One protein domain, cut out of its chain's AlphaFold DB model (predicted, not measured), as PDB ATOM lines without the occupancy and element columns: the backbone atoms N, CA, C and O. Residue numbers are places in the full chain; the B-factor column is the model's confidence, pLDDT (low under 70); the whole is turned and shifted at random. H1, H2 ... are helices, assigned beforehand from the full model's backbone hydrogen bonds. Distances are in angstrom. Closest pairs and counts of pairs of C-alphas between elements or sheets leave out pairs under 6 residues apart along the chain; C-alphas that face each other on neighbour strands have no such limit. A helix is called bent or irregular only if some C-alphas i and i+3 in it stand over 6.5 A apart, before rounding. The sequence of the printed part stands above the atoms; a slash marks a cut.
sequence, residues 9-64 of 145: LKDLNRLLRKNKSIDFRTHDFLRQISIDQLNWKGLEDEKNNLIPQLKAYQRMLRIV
ATOM      1  N   LEU A   9     112.557 108.246 174.187       89.69
ATOM      2  CA  LEU A   9     111.880 109.408 174.772       89.69
ATOM      3  C   LEU A   9     112.687 110.111 175.868       89.69
ATOM      4  O   LEU A   9     112.145 110.951 176.585       89.69
ATOM      5  N   LYS A  10     113.971 109.781 176.055       92.81
ATOM      6  CA  LYS A  10     114.781 110.317 177.163       92.81
ATOM      7  C   LYS A  10     114.824 111.849 177.154       92.81
ATOM      8  O   LYS A  10     114.495 112.480 178.163       92.81
ATOM      9  N   ASP A  11     115.187 112.439 176.021       93.19
ATOM     10  CA  ASP A  11     115.333 113.889 175.899       93.19
ATOM     11  C   ASP A  11     113.985 114.598 175.779       93.19
ATOM     12  O   ASP A  11     113.807 115.662 176.378       93.19
ATOM     13  N   LEU A  12     112.987 113.959 175.152       94.12
ATOM     14  CA  LEU A  12     111.603 114.432 175.189       94.12
ATOM     15  C   LEU A  12     111.109 114.536 176.638       94.12
ATOM     16  O   LEU A  12     110.659 115.595 177.065       94.12
ATOM     17  N   ASN A  13     111.255 113.480 177.438       95.31
ATOM     18  CA  ASN A  13     110.852 113.474 178.844       95.31
ATOM     19  C   ASN A  13     111.597 114.535 179.662       95.31
ATOM     20  O   ASN A  13     111.006 115.183 180.530       95.31
ATOM     21  N   ARG A  14     112.889 114.745 179.389       95.81
ATOM     22  CA  ARG A  14     113.674 115.808 180.024       95.81
ATOM     23  C   ARG A  14     113.140 117.194 179.657       95.81
ATOM     24  O   ARG A  14     113.034 118.039 180.546       95.81
ATOM     25  N   LEU A  15     112.760 117.412 178.399       96.00
ATOM     26  CA  LEU A  15     112.160 118.658 177.935       96.00
ATOM     27  C   LEU A  15     110.782 118.898 178.568       96.00
ATOM     28  O   LEU A  15     110.547 119.977 179.109       96.00
ATOM     29  N   LEU A  16     109.901 117.893 178.583       95.25
ATOM     30  CA  LEU A  16     108.573 117.985 179.204       95.25
ATOM     31  C   LEU A  16     108.679 118.346 180.697       95.25
ATOM     32  O   LEU A  16     107.984 119.234 181.184       95.25
ATOM     33  N   ARG A  17     109.627 117.734 181.424       96.00
ATOM     34  CA  ARG A  17     109.884 118.043 182.845       96.00
ATOM     35  C   ARG A  17     110.374 119.471 183.087       96.00
ATOM     36  O   ARG A  17     110.149 119.990 184.177       96.00
ATOM     37  N   LYS A  18     111.055 120.089 182.119       96.62
ATOM     38  CA  LYS A  18     111.520 121.486 182.197       96.62
ATOM     39  C   LYS A  18     110.420 122.499 181.889       96.62
ATOM     40  O   LYS A  18     110.560 123.660 182.253       96.62
ATOM     41  N   ASN A  19     109.340 122.058 181.249       96.50
ATOM     42  CA  ASN A  19     108.281 122.899 180.699       96.50
ATOM     43  C   ASN A  19     106.903 122.522 181.273       96.50
ATOM     44  O   ASN A  19     105.908 122.524 180.561       96.50
ATOM     45  N   LYS A  20     106.833 122.180 182.569       94.19
ATOM     46  CA  LYS A  20     105.604 121.670 183.216       94.19
ATOM     47  C   LYS A  20     104.411 122.630 183.175       94.19
ATOM     48  O   LYS A  20     103.286 122.176 183.316       94.19
ATOM     49  N   SER A  21     104.656 123.932 183.034       93.69
ATOM     50  CA  SER A  21     103.610 124.958 182.947       93.69
ATOM     51  C   SER A  21     102.998 125.089 181.550       93.69
ATOM     52  O   SER A  21     102.057 125.855 181.380       93.69
ATOM     53  N   ILE A  22     103.550 124.401 180.546       93.88
ATOM     54  CA  ILE A  22     103.077 124.465 179.163       93.88
ATOM     55  C   ILE A  22     102.094 123.328 178.922       93.88
ATOM     56  O   ILE A  22     102.423 122.156 179.118       93.88
ATOM     57  N   ASP A  23     100.909 123.669 178.426       93.50
ATOM     58  CA  ASP A  23      99.986 122.676 177.894       93.50
ATOM     59  C   ASP A  23     100.401 122.265 176.472       93.50
ATOM     60  O   ASP A  23     100.085 122.908 175.469       93.50
ATOM     61  N   PHE A  24     101.097 121.135 176.378       94.31
ATOM     62  CA  PHE A  24     101.557 120.565 175.111       94.31
ATOM     63  C   PHE A  24     100.417 120.134 174.173       94.31
ATOM     64  O   PHE A  24     100.654 119.966 172.972       94.31
ATOM     65  N   ARG A  25      99.183 119.962 174.669       93.81
ATOM     66  CA  ARG A  25      98.028 119.590 173.835       93.81
ATOM     67  C   ARG A  25      97.619 120.739 172.913       93.81
ATOM     68  O   ARG A  25      97.265 120.492 171.752       93.81
ATOM     69  N   THR A  26      97.726 121.970 173.407       93.00
ATOM     70  CA  THR A  26      97.239 123.191 172.747       93.00
ATOM     71  C   THR A  26      98.349 124.125 172.260       93.00
ATOM     72  O   THR A  26      98.090 124.944 171.382       93.00
ATOM     73  N   HIS A  27      99.589 123.973 172.743       93.31
ATOM     74  CA  HIS A  27     100.718 124.832 172.356       93.31
ATOM     75  C   HIS A  27     100.981 124.859 170.841       93.31
ATOM     76  O   HIS A  27     101.021 123.821 170.180       93.31
ATOM     77  N   ASP A  28     101.208 126.039 170.266       92.31
ATOM     78  CA  ASP A  28     101.410 126.180 168.819       92.31
ATOM     79  C   ASP A  28     102.852 125.829 168.406       92.31
ATOM     80  O   ASP A  28     103.724 126.691 168.378       92.31
ATOM     81  N   PHE A  29     103.112 124.572 168.033       91.62
ATOM     82  CA  PHE A  29     104.415 124.145 167.495       91.62
ATOM     83  C   PHE A  29     104.614 124.443 165.995       91.62
ATOM     84  O   PHE A  29     105.585 123.961 165.401       91.62
ATOM     85  N   LEU A  30     103.710 125.180 165.339       88.81
ATOM     86  CA  LEU A  30     103.899 125.617 163.949       88.81
ATOM     87  C   LEU A  30     104.705 126.913 163.873       88.81
ATOM     88  O   LEU A  30     105.401 127.140 162.885       88.81
ATOM     89  N   ARG A  31     104.646 127.744 164.918       92.44
ATOM     90  CA  ARG A  31     105.375 129.014 164.988       92.44
ATOM     91  C   ARG A  31     106.722 128.841 165.673       92.44
ATOM     92  O   ARG A  31     106.794 128.370 166.805       92.44
ATOM     93  N   GLN A  32     107.781 129.323 165.025       90.69
ATOM     94  CA  GLN A  32     109.133 129.287 165.586       90.69
ATOM     95  C   GLN A  32     109.228 130.039 166.925       90.69
ATOM     96  O   GLN A  32     109.820 129.528 167.867       90.69
ATOM     97  N   ILE A  33     108.542 131.180 167.050       92.19
ATOM     98  CA  ILE A  33     108.493 131.978 168.288       92.19
ATOM     99  C   ILE A  33     108.015 131.133 169.480       92.19
ATOM    100  O   ILE A  33     108.620 131.159 170.546       92.19
ATOM    101  N   SER A  34     106.962 130.335 169.293       92.94
ATOM    102  CA  SER A  34     106.423 129.457 170.336       92.94
ATOM    103  C   SER A  34     107.377 128.315 170.701       92.94
ATOM    104  O   SER A  34     107.372 127.842 171.835       92.94
ATOM    105  N   ILE A  35     108.191 127.847 169.748       93.50
ATOM    106  CA  ILE A  35     109.236 126.838 169.982       93.50
ATOM    107  C   ILE A  35     110.389 127.456 170.781       93.50
ATOM    108  O   ILE A  35     110.936 126.815 171.678       93.50
ATOM    109  N   ASP A  36     110.755 128.699 170.484       92.75
ATOM    110  CA  ASP A  36     111.853 129.404 171.150       92.75
ATOM    111  C   ASP A  36     111.531 129.778 172.604       92.75
ATOM    112  O   ASP A  36     112.443 129.926 173.411       92.75
ATOM    113  N   GLN A  37     110.245 129.844 172.963       93.94
ATOM    114  CA  GLN A  37     109.779 130.047 174.340       93.94
ATOM    115  C   GLN A  37     109.964 128.825 175.254       93.94
ATOM    116  O   GLN A  37     109.838 128.954 176.472       93.94
ATOM    117  N   LEU A  38     110.242 127.636 174.705       95.62
ATOM    118  CA  LEU A  38     110.484 126.451 175.531       95.62
ATOM    119  C   LEU A  38     111.833 126.554 176.256       95.62
ATOM    120  O   LEU A  38     112.822 127.071 175.737       95.62
ATOM    121  N   ASN A  39     111.909 125.980 177.453       96.75
ATOM    122  CA  ASN A  39     113.155 125.858 178.196       96.75
ATOM    123  C   ASN A  39     114.038 124.749 177.602       96.75
ATOM    124  O   ASN A  39     113.919 123.576 177.974       96.75
ATOM    125  N   TRP A  40     114.944 125.148 176.707       96.56
ATOM    126  CA  TRP A  40     115.916 124.278 176.037       96.56
ATOM    127  C   TRP A  40     117.194 124.019 176.841       96.56
ATOM    128  O   TRP A  40     118.056 123.305 176.349       96.56
ATOM    129  N   LYS A  41     117.328 124.542 178.072       96.12
ATOM    130  CA  LYS A  41     118.595 124.505 178.821       96.12
ATOM    131  C   LYS A  41     119.170 123.087 178.939       96.12
ATOM    132  O   LYS A  41     118.612 122.261 179.676       96.12
ATOM    133  N   GLY A  42     120.319 122.842 178.318       94.19
ATOM    134  CA  GLY A  42     121.017 121.554 178.267       94.19
ATOM    135  C   GLY A  42     120.445 120.545 177.261       94.19
ATOM    136  O   GLY A  42     120.663 119.346 177.449       94.19
ATOM    137  N   LEU A  43     119.663 121.011 176.286       95.19
ATOM    138  CA  LEU A  43     119.060 120.282 175.160       95.19
ATOM    139  C   LEU A  43     119.182 121.081 173.841       95.19
ATOM    140  O   LEU A  43     118.456 120.810 172.887       95.19
ATOM    141  N   GLU A  44     120.051 122.091 173.795       95.06
ATOM    142  CA  GLU A  44     120.194 123.022 172.673       95.06
ATOM    143  C   GLU A  44     120.622 122.303 171.390       95.06
ATOM    144  O   GLU A  44     120.011 122.511 170.340       95.06
ATOM    145  N   ASP A  45     121.592 121.394 171.496       93.25
ATOM    146  CA  ASP A  45     122.111 120.615 170.364       93.25
ATOM    147  C   ASP A  45     121.069 119.622 169.816       93.25
ATOM    148  O   ASP A  45     121.024 119.338 168.620       93.25
ATOM    149  N   GLU A  46     120.156 119.155 170.674       92.31
ATOM    150  CA  GLU A  46     119.100 118.200 170.314       92.31
ATOM    151  C   GLU A  46     117.826 118.870 169.790       92.31
ATOM    152  O   GLU A  46     116.871 118.189 169.405       92.31
ATOM    153  N   LYS A  47     117.775 120.208 169.754       92.25
ATOM    154  CA  LYS A  47     116.560 120.967 169.427       92.25
ATOM    155  C   LYS A  47     115.937 120.529 168.099       92.25
ATOM    156  O   LYS A  47     114.735 120.263 168.039       92.25
ATOM    157  N   ASN A  48     116.751 120.391 167.054       90.44
ATOM    158  CA  ASN A  48     116.281 119.998 165.722       90.44
ATOM    159  C   ASN A  48     115.712 118.572 165.696       90.44
ATOM    160  O   ASN A  48     114.724 118.320 165.005       90.44
ATOM    161  N   ASN A  49     116.277 117.666 166.497       90.75
ATOM    162  CA  ASN A  49     115.809 116.287 166.619       90.75
ATOM    163  C   ASN A  49     114.544 116.187 167.478       90.75
ATOM    164  O   ASN A  49     113.687 115.345 167.214       90.75
ATOM    165  N   LEU A  50     114.399 117.052 168.486       93.06
ATOM    166  CA  LEU A  50     113.286 117.042 169.435       93.06
ATOM    167  C   LEU A  50     112.008 117.680 168.893       93.06
ATOM    168  O   LEU A  50     110.917 117.251 169.268       93.06
ATOM    169  N   ILE A  51     112.096 118.673 168.006       93.88
ATOM    170  CA  ILE A  51     110.908 119.337 167.443       93.88
ATOM    171  C   ILE A  51     109.958 118.339 166.745       93.88
ATOM    172  O   ILE A  51     108.756 118.367 167.035       93.88
ATOM    173  N   PRO A  52     110.424 117.424 165.870       92.50
ATOM    174  CA  PRO A  52     109.571 116.375 165.312       92.50
ATOM    175  C   PRO A  52     108.920 115.485 166.380       92.50
ATOM    176  O   PRO A  52     107.738 115.156 166.256       92.50
ATOM    177  N   GLN A  53     109.655 115.144 167.447       93.19
ATOM    178  CA  GLN A  53     109.152 114.317 168.551       93.19
ATOM    179  C   GLN A  53     108.074 115.044 169.355       93.19
ATOM    180  O   GLN A  53     107.041 114.461 169.665       93.19
ATOM    181  N   LEU A  54     108.259 116.338 169.626       94.12
ATOM    182  CA  LEU A  54     107.257 117.189 170.271       94.12
ATOM    183  C   LEU A  54     105.969 117.257 169.460       94.12
ATOM    184  O   LEU A  54     104.880 117.116 170.011       94.12
ATOM    185  N   LYS A  55     106.083 117.433 168.140       94.12
ATOM    186  CA  LYS A  55     104.920 117.440 167.246       94.12
ATOM    187  C   LYS A  55     104.219 116.082 167.234       94.12
ATOM    188  O   LYS A  55     102.992 116.037 167.224       94.12
ATOM    189  N   ALA A  56     104.974 114.985 167.246       94.25
ATOM    190  CA  ALA A  56     104.419 113.639 167.371       94.25
ATOM    191  C   ALA A  56     103.684 113.452 168.701       94.25
ATOM    192  O   ALA A  56     102.518 113.068 168.705       94.25
ATOM    193  N   TYR A  57     104.314 113.835 169.808       95.44
ATOM    194  CA  TYR A  57     103.717 113.807 171.136       95.44
ATOM    195  C   TYR A  57     102.437 114.631 171.213       95.44
ATOM    196  O   TYR A  57     101.418 114.113 171.655       95.44
ATOM    197  N   GLN A  58     102.423 115.858 170.690       95.12
ATOM    198  CA  GLN A  58     101.209 116.670 170.637       95.12
ATOM    199  C   GLN A  58     100.085 115.992 169.839       95.12
ATOM    200  O   GLN A  58      98.934 115.987 170.281       95.12
ATOM    201  N   ARG A  59     100.382 115.420 168.664       93.69
ATOM    202  CA  ARG A  59      99.372 114.686 167.881       93.69
ATOM    203  C   ARG A  59      98.790 113.528 168.684       93.69
ATOM    204  O   ARG A  59      97.580 113.322 168.645       93.69
ATOM    205  N   MET A  60      99.637 112.821 169.426       95.19
ATOM    206  CA  MET A  60      99.206 111.721 170.279       95.19
ATOM    207  C   MET A  60      98.382 112.197 171.475       95.19
ATOM    208  O   MET A  60      97.325 111.629 171.740       95.19
ATOM    209  N   LEU A  61      98.777 113.293 172.125       95.31
ATOM    210  CA  LEU A  61      97.989 113.923 173.183       95.31
ATOM    211  C   LEU A  61      96.564 114.215 172.719       95.31
ATOM    212  O   LEU A  61      95.618 113.909 173.429       95.31
ATOM    213  N   ARG A  62      96.378 114.726 171.498       92.44
ATOM    214  CA  ARG A  62      95.042 115.065 170.981       92.44
ATOM    215  C   ARG A  62      94.092 113.875 170.873       92.44
ATOM    216  O   ARG A  62      92.884 114.104 170.866       92.44
ATOM    217  N   ILE A  63      94.588 112.639 170.801       93.75
ATOM    218  CA  ILE A  63      93.736 111.444 170.706       93.75
ATOM    219  C   ILE A  63      93.613 110.664 172.006       93.75
ATOM    220  O   ILE A  63      92.572 110.050 172.214       93.75
ATOM    221  N   VAL A  64      94.607 110.709 172.890       94.50
ATOM    222  CA  VAL A  64      94.505 110.029 174.186       94.50
ATOM    223  C   VAL A  64      93.630 110.828 175.168       94.50
ATOM    224  O   VAL A  64      93.467 112.051 174.996       94.50
TER     225      VAL A  64
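What this domain is: This is residues 9 to 64 of the 145 residues of an uncharacterized protein of Aliikangiella coralliicola (UniProt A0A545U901). Two helices cross nearly at right angles, the nine-residue H1 packing on the first half of the longer H3, while the short helix H2 sits off to one side of this pair, held by loops. The link from H1 to H2 and the link from H2 to H3 run on different sides of the domain, one going out to H2 and the other coming back, and the three helix centres make a triangle. The printed part has 56 residues with three named helices, in the order H1, H2, H3, and no named strand; its class is all helix, with 29 residues in the helices. It is compact and rounded, with a radius of gyration of the C-alphas of 10.4 A and spans of 30 by 24 by 21 A, H3 running roughly along the longest of them.

Where its parts are: The printed part begins at Leu 9, just before H1. H1 is residues 10 to 18, from Lys 10, whose C-alpha is at (114.781, 110.317, 177.163), to Lys 18, and measures 12.7 A from first to last C-alpha. After it come residues 19 to 31, a stretch with no named element. H2 is residues 32 to 36, from Gln 32 to Asp 36, and measures 6.2 A; C-alpha 32 is at (109.133, 129.287, 165.586). Residues 37 to 46 lead on to H3. H3 is residues 47 to 61, from Lys 47 to Leu 61, and is the longest helix, at 20.2 A. Its last C-alpha, that of Leu 61, is at (97.989, 113.923, 173.183). Residues 62 to 64 follow H3, and the printed part ends at Val 64.

How they stand to each other: H1 and H3 touch, with 4 pairs of C-alphas within 8 A. Their closest C-alphas are those of Leu 12 and Leu 50, 6.5 A apart. H3 touches H1 with residues 50 to 54 alone. Their lines are about perpendicular, at 77 degrees, and their centres are 11.2 A apart. H2 touches no helix. H1 and H2 are apart. H2 and H3 are also apart, but only just, their closest C-alphas being 8.1 A from each other. In the backbones of H1 and H2 every O i to N i+4 pair is within hydrogen-bond range, while in H3 9 of 11 such pairs are. H3 is neither bent nor irregular, but only just: C-alphas 49 and 52 are 6.4 A apart.

The domain as a whole: The two C-alphas farthest apart are those of Gly 42, at (121.017, 121.554, 178.267), and Ile 63, at (93.736, 111.444, 170.706), with 30.1 A between them. The first and last printed C-alphas, those of Leu 9 and Val 64, are 17.4 A apart. The link from H1 to H2 is long, with 13 residues, 19 to 31, whose C-alphas lie 7 to 12 A from the mean of the C-alphas. The link from H2 to H3 is short but not tight, with 10 residues between the two helices. The printed part has no cut; it begins at residue 9 and ends at residue 64 of a full chain of 145 residues. The mean pLDDT of the printed part is 93.8, and no printed residue is under 70. By helix, the mean pLDDT of the model is 95 in H1, 92 in H2 and 94 in H3.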